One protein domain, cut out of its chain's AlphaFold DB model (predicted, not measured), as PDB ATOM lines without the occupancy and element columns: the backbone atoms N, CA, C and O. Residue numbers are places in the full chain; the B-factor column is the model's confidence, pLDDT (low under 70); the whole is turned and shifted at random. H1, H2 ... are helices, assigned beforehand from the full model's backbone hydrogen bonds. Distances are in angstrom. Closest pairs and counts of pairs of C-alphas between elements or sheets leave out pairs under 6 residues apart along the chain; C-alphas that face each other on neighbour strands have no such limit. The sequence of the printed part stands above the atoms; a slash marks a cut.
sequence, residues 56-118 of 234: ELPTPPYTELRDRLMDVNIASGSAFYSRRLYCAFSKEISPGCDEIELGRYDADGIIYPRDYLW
ATOM      1  N   GLU A  56      -0.317 -39.798   7.468       90.62
ATOM      2  CA  GLU A  56      -0.027 -41.211   7.721       90.62
ATOM      3  C   GLU A  56      -0.955 -41.775   8.806       90.62
ATOM      4  O   GLU A  56      -1.137 -41.140   9.843       90.62
ATOM      5  N   LEU A  57      -1.539 -42.957   8.559       89.06
ATOM      6  CA  LEU A  57      -2.439 -43.636   9.498       89.06
ATOM      7  C   LEU A  57      -1.926 -45.038   9.870       89.06
ATOM      8  O   LEU A  57      -1.535 -45.782   8.965       89.06
ATOM      9  N   PRO A  58      -2.042 -45.446  11.149       91.81
ATOM     10  CA  PRO A  58      -2.372 -44.583  12.290       91.81
ATOM     11  C   PRO A  58      -1.298 -43.502  12.485       91.81
ATOM     12  O   PRO A  58      -0.182 -43.649  11.985       91.81
ATOM     13  N   THR A  59      -1.626 -42.417  13.190       92.38
ATOM     14  CA  THR A  59      -0.654 -41.342  13.409       92.38
ATOM     15  C   THR A  59       0.601 -41.891  14.108       92.38
ATOM     16  O   THR A  59       0.478 -42.605  15.115       92.38
ATOM     17  N   PRO A  60       1.817 -41.571  13.629       92.00
ATOM     18  CA  PRO A  60       3.030 -42.034  14.289       92.00
ATOM     19  C   PRO A  60       3.178 -41.459  15.713       92.00
ATOM     20  O   PRO A  60       2.770 -40.318  15.984       92.00
ATOM     21  N   PRO A  61       3.797 -42.205  16.647       89.44
ATOM     22  CA  PRO A  61       4.135 -41.682  17.965       89.44
ATOM     23  C   PRO A  61       5.179 -40.561  17.864       89.44
ATOM     24  O   PRO A  61       5.919 -40.440  16.885       89.44
ATOM     25  N   TYR A  62       5.273 -39.733  18.907       87.94
ATOM     26  CA  TYR A  62       6.182 -38.583  18.924       87.94
ATOM     27  C   TYR A  62       7.644 -38.993  18.726       87.94
ATOM     28  O   TYR A  62       8.387 -38.315  18.017       87.94
ATOM     29  N   THR A  63       8.050 -40.104  19.346       90.31
ATOM     30  CA  THR A  63       9.415 -40.632  19.256       90.31
ATOM     31  C   THR A  63       9.795 -40.945  17.819       90.31
ATOM     32  O   THR A  63      10.859 -40.533  17.383       90.31
ATOM     33  N   GLU A  64       8.900 -41.570  17.058       91.12
ATOM     34  CA  GLU A  64       9.152 -41.898  15.659       91.12
ATOM     35  C   GLU A  64       9.262 -40.641  14.788       91.12
ATOM     36  O   GLU A  64      10.207 -40.514  14.010       91.12
ATOM     37  N   LEU A  65       8.351 -39.671  14.947       89.69
ATOM     38  CA  LEU A  65       8.445 -38.394  14.225       89.69
ATOM     39  C   LEU A  65       9.746 -37.652  14.551       89.69
ATOM     40  O   LEU A  65      10.357 -37.051  13.667       89.69
ATOM     41  N   ARG A  66      10.181 -37.702  15.813       89.56
ATOM     42  CA  ARG A  66      11.447 -37.113  16.249       89.56
ATOM     43  C   ARG A  66      12.641 -37.835  15.643       89.56
ATOM     44  O   ARG A  66      13.538 -37.166  15.150       89.56
ATOM     45  N   ASP A  67      12.654 -39.159  15.651       91.38
ATOM     46  CA  ASP A  67      13.771 -39.927  15.110       91.38
ATOM     47  C   ASP A  67      13.896 -39.686  13.592       91.38
ATOM     48  O   ASP A  67      14.990 -39.405  13.112       91.38
ATOM     49  N   ARG A  68      12.772 -39.630  12.857       88.25
ATOM     50  CA  ARG A  68      12.737 -39.241  11.431       88.25
ATOM     51  C   ARG A  68      13.280 -37.825  11.184       88.25
ATOM     52  O   ARG A  68      13.958 -37.600  10.188       88.25
ATOM     53  N   LEU A  69      12.971 -36.867  12.063       86.75
ATOM     54  CA  LEU A  69      13.487 -35.493  11.974       86.75
ATOM     55  C   LEU A  69      15.008 -35.449  12.174       86.75
ATOM     56  O   LEU A  69      15.696 -34.709  11.480       86.75
ATOM     57  N   MET A  70      15.518 -36.222  13.135       88.62
ATOM     58  CA  MET A  70      16.937 -36.235  13.505       88.62
ATOM     59  C   MET A  70      17.813 -37.034  12.526       88.62
ATOM     60  O   MET A  70      19.027 -36.858  12.532       88.62
ATOM     61  N   ASP A  71      17.215 -37.891  11.696       88.94
ATOM     62  CA  ASP A  71      17.906 -38.705  10.684       88.94
ATOM     63  C   ASP A  71      18.263 -37.924   9.400       88.94
ATOM     64  O   ASP A  71      18.950 -38.435   8.519       88.94
ATOM     65  N   VAL A  72      17.820 -36.667   9.269       83.50
ATOM     66  CA  VAL A  72      18.082 -35.838   8.081       83.50
ATOM     67  C   VAL A  72      18.795 -34.531   8.427       83.50
ATOM     68  O   VAL A  72      18.610 -33.952   9.493       83.50
ATOM     69  N   ASN A  73      19.593 -34.020   7.482       80.69
ATOM     70  CA  ASN A  73      20.377 -32.792   7.678       80.69
ATOM     71  C   ASN A  73      19.515 -31.522   7.763       80.69
ATOM     72  O   ASN A  73      19.897 -30.554   8.415       80.69
ATOM     73  N   ILE A  74      18.381 -31.498   7.058       77.69
ATOM     74  CA  ILE A  74      17.429 -30.385   7.044       77.69
ATOM     75  C   ILE A  74      16.029 -30.988   7.090       77.69
ATOM     76  O   ILE A  74      15.672 -31.794   6.232       77.69
ATOM     77  N   ALA A  75      15.232 -30.573   8.071       77.38
ATOM     78  CA  ALA A  75      13.851 -31.000   8.218       77.38
ATOM     79  C   ALA A  75      12.943 -29.834   8.595       77.38
ATOM     80  O   ALA A  75      13.355 -28.892   9.275       77.38
ATOM     81  N   SER A  76      11.672 -29.941   8.215       75.50
ATOM     82  CA  SER A  76      10.624 -29.094   8.770       75.50
ATOM     83  C   SER A  76      10.101 -29.690  10.077       75.50
ATOM     84  O   SER A  76       9.607 -30.816  10.106       75.50
ATOM     85  N   GLY A  77      10.114 -28.904  11.156       77.06
ATOM     86  CA  GLY A  77       9.459 -29.264  12.421       77.06
ATOM     87  C   GLY A  77       7.922 -29.251  12.360       77.06
ATOM     88  O   GLY A  77       7.270 -29.490  13.378       77.06
ATOM     89  N   SER A  78       7.321 -28.965  11.197       78.69
ATOM     90  CA  SER A  78       5.865 -28.873  11.024       78.69
ATOM     91  C   SER A  78       5.134 -30.157  11.415       78.69
ATOM     92  O   SER A  78       4.037 -30.070  11.960       78.69
ATOM     93  N   ALA A  79       5.756 -31.328  11.243       79.50
ATOM     94  CA  ALA A  79       5.157 -32.621  11.575       79.50
ATOM     95  C   ALA A  79       4.654 -32.705  13.033       79.50
ATOM     96  O   ALA A  79       3.599 -33.284  13.283       79.50
ATOM     97  N   PHE A  80       5.340 -32.078  13.999       81.50
ATOM     98  CA  PHE A  80       4.901 -32.090  15.402       81.50
ATOM     99  C   PHE A  80       3.630 -31.271  15.634       81.50
ATOM    100  O   PHE A  80       2.733 -31.703  16.362       81.50
ATOM    101  N   TYR A  81       3.542 -30.094  15.008       83.25
ATOM    102  CA  TYR A  81       2.349 -29.250  15.068       83.25
ATOM    103  C   TYR A  81       1.183 -29.923  14.346       83.25
ATOM    104  O   TYR A  81       0.076 -29.994  14.886       83.25
ATOM    105  N   SER A  82       1.456 -30.497  13.173       89.44
ATOM    106  CA  SER A  82       0.482 -31.244  12.389       89.44
ATOM    107  C   SER A  82      -0.046 -32.467  13.138       89.44
ATOM    108  O   SER A  82      -1.243 -32.700  13.067       89.44
ATOM    109  N   ARG A  83       0.767 -33.181  13.941       91.38
ATOM    110  CA  ARG A  83       0.287 -34.310  14.767       91.38
ATOM    111  C   ARG A  83      -0.821 -33.884  15.730       91.38
ATOM    112  O   ARG A  83      -1.859 -34.534  15.801       91.38
ATOM    113  N   ARG A  84      -0.619 -32.790  16.475       91.31
ATOM    114  CA  ARG A  84      -1.615 -32.305  17.452       91.31
ATOM    115  C   ARG A  84      -2.908 -31.885  16.761       91.31
ATOM    116  O   ARG A  84      -3.988 -32.250  17.218       91.31
ATOM    117  N   LEU A  85      -2.783 -31.140  15.662       92.25
ATOM    118  CA  LEU A  85      -3.924 -30.700  14.862       92.25
ATOM    119  C   LEU A  85      -4.656 -31.884  14.225       92.25
ATOM    120  O   LEU A  85      -5.877 -31.935  14.304       92.25
ATOM    121  N   TYR A  86      -3.932 -32.866  13.688       94.44
ATOM    122  CA  TYR A  86      -4.502 -34.094  13.142       94.44
ATOM    123  C   TYR A  86      -5.342 -34.826  14.190       94.44
ATOM    124  O   TYR A  86      -6.484 -35.176  13.915       94.44
ATOM    125  N   CYS A  87      -4.817 -35.022  15.403       93.62
ATOM    126  CA  CYS A  87      -5.544 -35.717  16.468       93.62
ATOM    127  C   CYS A  87      -6.811 -34.976  16.907       93.62
ATOM    128  O   CYS A  87      -7.814 -35.614  17.218       93.62
ATOM    129  N   ALA A  88      -6.785 -33.639  16.900       92.62
ATOM    130  CA  ALA A  88      -7.985 -32.841  17.119       92.62
ATOM    131  C   ALA A  88      -8.981 -33.011  15.959       92.62
ATOM    132  O   ALA A  88     -10.129 -33.347  16.194       92.62
ATOM    133  N   PHE A  89      -8.547 -32.849  14.706       94.56
ATOM    134  CA  PHE A  89      -9.426 -32.911  13.531       94.56
ATOM    135  C   PHE A  89     -10.045 -34.295  13.320       94.56
ATOM    136  O   PHE A  89     -11.237 -34.406  13.058       94.56
ATOM    137  N   SER A  90      -9.243 -35.351  13.404       93.69
ATOM    138  CA  SER A  90      -9.661 -36.717  13.073       93.69
ATOM    139  C   SER A  90     -10.409 -37.417  14.200       93.69
ATOM    140  O   SER A  90     -11.164 -38.352  13.937       93.69
ATOM    141  N   LYS A  91     -10.161 -37.004  15.452       92.12
ATOM    142  CA  LYS A  91     -10.526 -37.759  16.657       92.12
ATOM    143  C   LYS A  91     -10.029 -39.213  16.624       92.12
ATOM    144  O   LYS A  91     -10.680 -40.101  17.172       92.12
ATOM    145  N   GLU A  92      -8.895 -39.463  15.961       91.75
ATOM    146  CA  GLU A  92      -8.301 -40.796  15.868       91.75
ATOM    147  C   GLU A  92      -8.043 -41.378  17.267       91.75
ATOM    148  O   GLU A  92      -7.456 -40.728  18.135       91.75
ATOM    149  N   ILE A  93      -8.461 -42.631  17.463       88.75
ATOM    150  CA  ILE A  93      -8.193 -43.410  18.675       88.75
ATOM    151  C   ILE A  93      -7.026 -44.349  18.364       88.75
ATOM    152  O   ILE A  93      -7.212 -45.459  17.863       88.75
ATOM    153  N   SER A  94      -5.813 -43.867  18.610       89.94
ATOM    154  CA  SER A  94      -4.566 -44.608  18.433       89.94
ATOM    155  C   SER A  94      -3.557 -44.206  19.511       89.94
ATOM    156  O   SER A  94      -3.664 -43.102  20.055       89.94
ATOM    157  N   PRO A  95      -2.520 -45.026  19.773       88.62
ATOM    158  CA  PRO A  95      -1.471 -44.667  20.725       88.62
ATOM    159  C   PRO A  95      -0.835 -43.297  20.445       88.62
ATOM    160  O   PRO A  95      -0.544 -42.554  21.378       88.62
ATOM    161  N   GLY A  96      -0.668 -42.926  19.170       89.19
ATOM    162  CA  GLY A  96      -0.068 -41.649  18.788       89.19
ATOM    163  C   GLY A  96      -0.946 -40.428  19.100       89.19
ATOM    164  O   GLY A  96      -0.404 -39.356  19.374       89.19
ATOM    165  N   CYS A  97      -2.276 -40.573  19.103       92.12
ATOM    166  CA  CYS A  97      -3.204 -39.500  19.478       92.12
ATOM    167  C   CYS A  97      -3.626 -39.528  20.952       92.12
ATOM    168  O   CYS A  97      -3.868 -38.460  21.526       92.12
ATOM    169  N   ASP A  98      -3.668 -40.703  21.583       87.06
ATOM    170  CA  ASP A  98      -4.022 -40.853  22.997       87.06
ATOM    171  C   ASP A  98      -3.040 -40.120  23.922       87.06
ATOM    172  O   ASP A  98      -3.461 -39.568  24.934       87.06
ATOM    173  N   GLU A  99      -1.763 -40.011  23.538       82.31
ATOM    174  CA  GLU A  99      -0.755 -39.204  24.249       82.31
ATOM    175  C   GLU A  99      -1.099 -37.704  24.343       82.31
ATOM    176  O   GLU A  99      -0.576 -37.009  25.211       82.31
ATOM    177  N   ILE A 100      -1.901 -37.170  23.414       84.38
ATOM    178  CA  ILE A 100      -2.163 -35.723  23.282       84.38
ATOM    179  C   ILE A 100      -3.525 -35.338  23.881       84.38
ATOM    180  O   ILE A 100      -3.756 -34.163  24.153       84.38
ATOM    181  N   GLU A 101      -4.429 -36.305  24.060       82.75
ATOM    182  CA  GLU A 101      -5.781 -36.132  24.621       82.75
ATOM    183  C   GLU A 101      -6.685 -35.115  23.884       82.75
ATOM    184  O   GLU A 101      -7.696 -34.663  24.420       82.75
ATOM    185  N   LEU A 102      -6.382 -34.777  22.623       84.44
ATOM    186  CA  LEU A 102      -7.145 -33.786  21.843       84.44
ATOM    187  C   LEU A 102      -8.341 -34.358  21.064       84.44
ATOM    188  O   LEU A 102      -9.158 -33.586  20.576       84.44
ATOM    189  N   GLY A 103      -8.480 -35.682  20.956       78.94
ATOM    190  CA  GLY A 103      -9.560 -36.327  20.191       78.94
ATOM    191  C   GLY A 103     -10.878 -36.536  20.954       78.94
ATOM    192  O   GLY A 103     -11.813 -37.117  20.410       78.94
ATOM    193  N   ARG A 104     -10.972 -36.114  22.225       81.44
ATOM    194  CA  ARG A 104     -12.057 -36.512  23.153       81.44
ATOM    195  C   ARG A 104     -13.147 -35.455  23.391       81.44
ATOM    196  O   ARG A 104     -13.917 -35.584  24.337       81.44
ATOM    197  N   TYR A 105     -13.231 -34.416  22.563       85.81
ATOM    198  CA  TYR A 105     -14.271 -33.387  22.689       85.81
ATOM    199  C   TYR A 105     -15.632 -33.841  22.118       85.81
ATOM    200  O   TYR A 105     -15.704 -34.738  21.269       85.81
ATOM    201  N   ASP A 106     -16.714 -33.205  22.581       90.81
ATOM    202  CA  ASP A 106     -18.104 -33.483  22.180       90.81
ATOM    203  C   ASP A 106     -18.491 -32.745  20.884       90.81
ATOM    204  O   ASP A 106     -19.211 -31.751  20.892       90.81
ATOM    205  N   ALA A 107     -17.912 -33.183  19.766       90.06
ATOM    206  CA  ALA A 107     -18.322 -32.835  18.404       90.06
ATOM    207  C   ALA A 107     -17.718 -33.833  17.405       90.06
ATOM    208  O   ALA A 107     -16.827 -34.605  17.760       90.06
ATOM    209  N   ASP A 108     -18.184 -33.833  16.161       91.88
ATOM    210  CA  ASP A 108     -17.660 -34.724  15.125       91.88
ATOM    211  C   ASP A 108     -16.244 -34.334  14.668       91.88
ATOM    212  O   ASP A 108     -15.772 -33.209  14.872       91.88
ATOM    213  N   GLY A 109     -15.545 -35.296  14.063       92.31
ATOM    214  CA  GLY A 109     -14.261 -35.045  13.416       92.31
ATOM    215  C   GLY A 109     -14.431 -34.210  12.143       92.31
ATOM    216  O   GLY A 109     -15.388 -34.382  11.390       92.31
ATOM    217  N   ILE A 110     -13.476 -33.324  11.882       93.88
ATOM    218  CA  ILE A 110     -13.383 -32.510  10.666       93.88
ATOM    219  C   ILE A 110     -12.469 -33.247   9.680       93.88
ATOM    220  O   ILE A 110     -11.340 -32.843   9.407       93.88
ATOM    221  N   ILE A 111     -12.945 -34.393   9.201       94.25
ATOM    222  CA  ILE A 111     -12.230 -35.274   8.274       94.25
ATOM    223  C   ILE A 111     -13.251 -35.982   7.379       94.25
ATOM    224  O   ILE A 111     -14.352 -36.296   7.835       94.25
ATOM    225  N   TYR A 112     -12.917 -36.239   6.115       93.75
ATOM    226  CA  TYR A 112     -13.745 -37.084   5.247       93.75
ATOM    227  C   TYR A 112     -13.141 -38.482   5.085       93.75
ATOM    228  O   TYR A 112     -11.922 -38.653   5.183       93.75
ATOM    229  N   PRO A 113     -13.982 -39.507   4.851       91.81
ATOM    230  CA  PRO A 113     -13.499 -40.859   4.639       91.81
ATOM    231  C   PRO A 113     -12.681 -40.952   3.352       91.81
ATOM    232  O   PRO A 113     -13.000 -40.336   2.335       91.81
ATOM    233  N   ARG A 114     -11.646 -41.786   3.397       91.94
ATOM    234  CA  ARG A 114     -10.851 -42.156   2.226       91.94
ATOM    235  C   ARG A 114     -11.662 -43.081   1.333       91.94
ATOM    236  O   ARG A 114     -12.290 -44.022   1.821       91.94
ATOM    237  N   ASP A 115     -11.635 -42.817   0.037       92.00
ATOM    238  CA  ASP A 115     -12.289 -43.656  -0.955       92.00
ATOM    239  C   ASP A 115     -11.335 -44.736  -1.502       92.00
ATOM    240  O   ASP A 115     -10.221 -44.944  -1.015       92.00
ATOM    241  N   TYR A 116     -11.785 -45.457  -2.528       93.06
ATOM    242  CA  TYR A 116     -11.008 -46.519  -3.168       93.06
ATOM    243  C   TYR A 116      -9.836 -46.004  -4.029       93.06
ATOM    244  O   TYR A 116      -9.008 -46.815  -4.457       93.06
ATOM    245  N   LEU A 117      -9.768 -44.694  -4.294       91.12
ATOM    246  CA  LEU A 117      -8.694 -44.032  -5.038       91.12
ATOM    247  C   LEU A 117      -7.571 -43.550  -4.115       91.12
ATOM    248  O   LEU A 117      -6.470 -43.263  -4.589       91.12
ATOM    249  N   TRP A 118      -7.811 -43.495  -2.802       91.81
ATOM    250  CA  TRP A 118      -6.801 -43.087  -1.835       91.81
ATOM    251  C   TRP A 118      -5.528 -43.944  -1.924       91.81
ATOM    252  O   TRP A 118      -5.580 -45.178  -1.956       91.81
TER     253      TRP A 118
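AT A GLANCE: This is residues 56 to 118 of the 234 residues of an uncharacterized protein of Hyaloperonospora arabidopsidis (strain Emoy2) (UniProt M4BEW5). What is the main picture? Two helices, H1 and the longer H2, run opposite ways at a shallow tilt as a loose, offset helical hairpin whose turn sticks out at one end with residues 70 to 76, of which residue 70 belongs to H1. The very short H3 packs beside H2, and a long tail with no named element, residues 99 to 118, folds round past the far end of H2 and sticks out with residues 113 to 118. What is it made of, and how large is it? The printed part has 63 residues, with three named helices in the order H1, H2, H3 and no named strand; the class is all helix, though under half of the residues, 26 of 63, are in named elements. The whole is only just loose, close to compact, with a radius of gyration of the C-alphas of 13.0 A, and it is only just flat, spanning 39 by 31 by 17 A.

IN THESE COORDINATES: Where does the printed part begin, and what comes first? It begins at Glu 56, with its C-alpha at (-0.027, -41.211, 7.721), and residues 56 to 61 come before the first named helix. H1 is residues 62 to 70, Tyr 62 to Met 70, starting with C-alpha 62 at (6.182, -38.583, 18.924) and measuring 12.3 A from first to last C-alpha. Which helix is the longest? H2, residues 78 to 90, has 13 residues and measures 17.5 A from first to last C-alpha. It ends with C-alpha 90 at (-9.661, -36.717, 13.073). What follows it? H3 is residues 95 to 98, Pro 95 to Asp 98, 5.1 A from first to last C-alpha. Residues 99 to 118 hold no named element and end with C-alpha 118 at (-6.801, -43.087, -1.835).

HOW THE PARTS SIT: How do the first two helices stand to each other? H1 and H2 form a helical hairpin and only just touch, with 3 pairs of C-alphas within 8 A, the closest being those of Leu 65 and Ala 79 at 7.2 A. They run opposite ways at a shallow tilt of 28 degrees, and H2 touches H1 with residues 79 to 80 alone. Where is the short helix? H3 and H2 only just touch, with 3 pairs of C-alphas within 8 A; the closest are those of Cys 87 and Cys 97, 5.4 A apart, and H2 touches H3 with residues 83 to 87 alone. H1 and H3 are close but not clearly touching, with the closest C-alphas, those of Tyr 62 and Gly 96, 7.0 A apart. What do the backbone N and O atoms show? In H1 every O i to N i+4 pair is within hydrogen-bond range, and in H2 8 of 9 are. H3 is too short for such a pair, and of its 1 pair of O i to N i+3, 0 are within range.

THE WHOLE: How far does it reach? The two C-alphas farthest apart are those of Asn 73 and Asp 106, at 41.1 A, while the first and last printed C-alphas, of Glu 56 and Trp 118, are 11.9 A apart. Residues 70 to 76 and 113 to 118 stand free; the body without them has 50 residues and spans 33 by 17 by 15 A. Is there a cut, or a long link? The printed part has no cut. The link from H1 to H2 is short, with 7 residues between them, and the link from H2 to H3 is tight, with 4. How confident is the model? The mean pLDDT of the printed part is 88.3, and no printed residue is under 70.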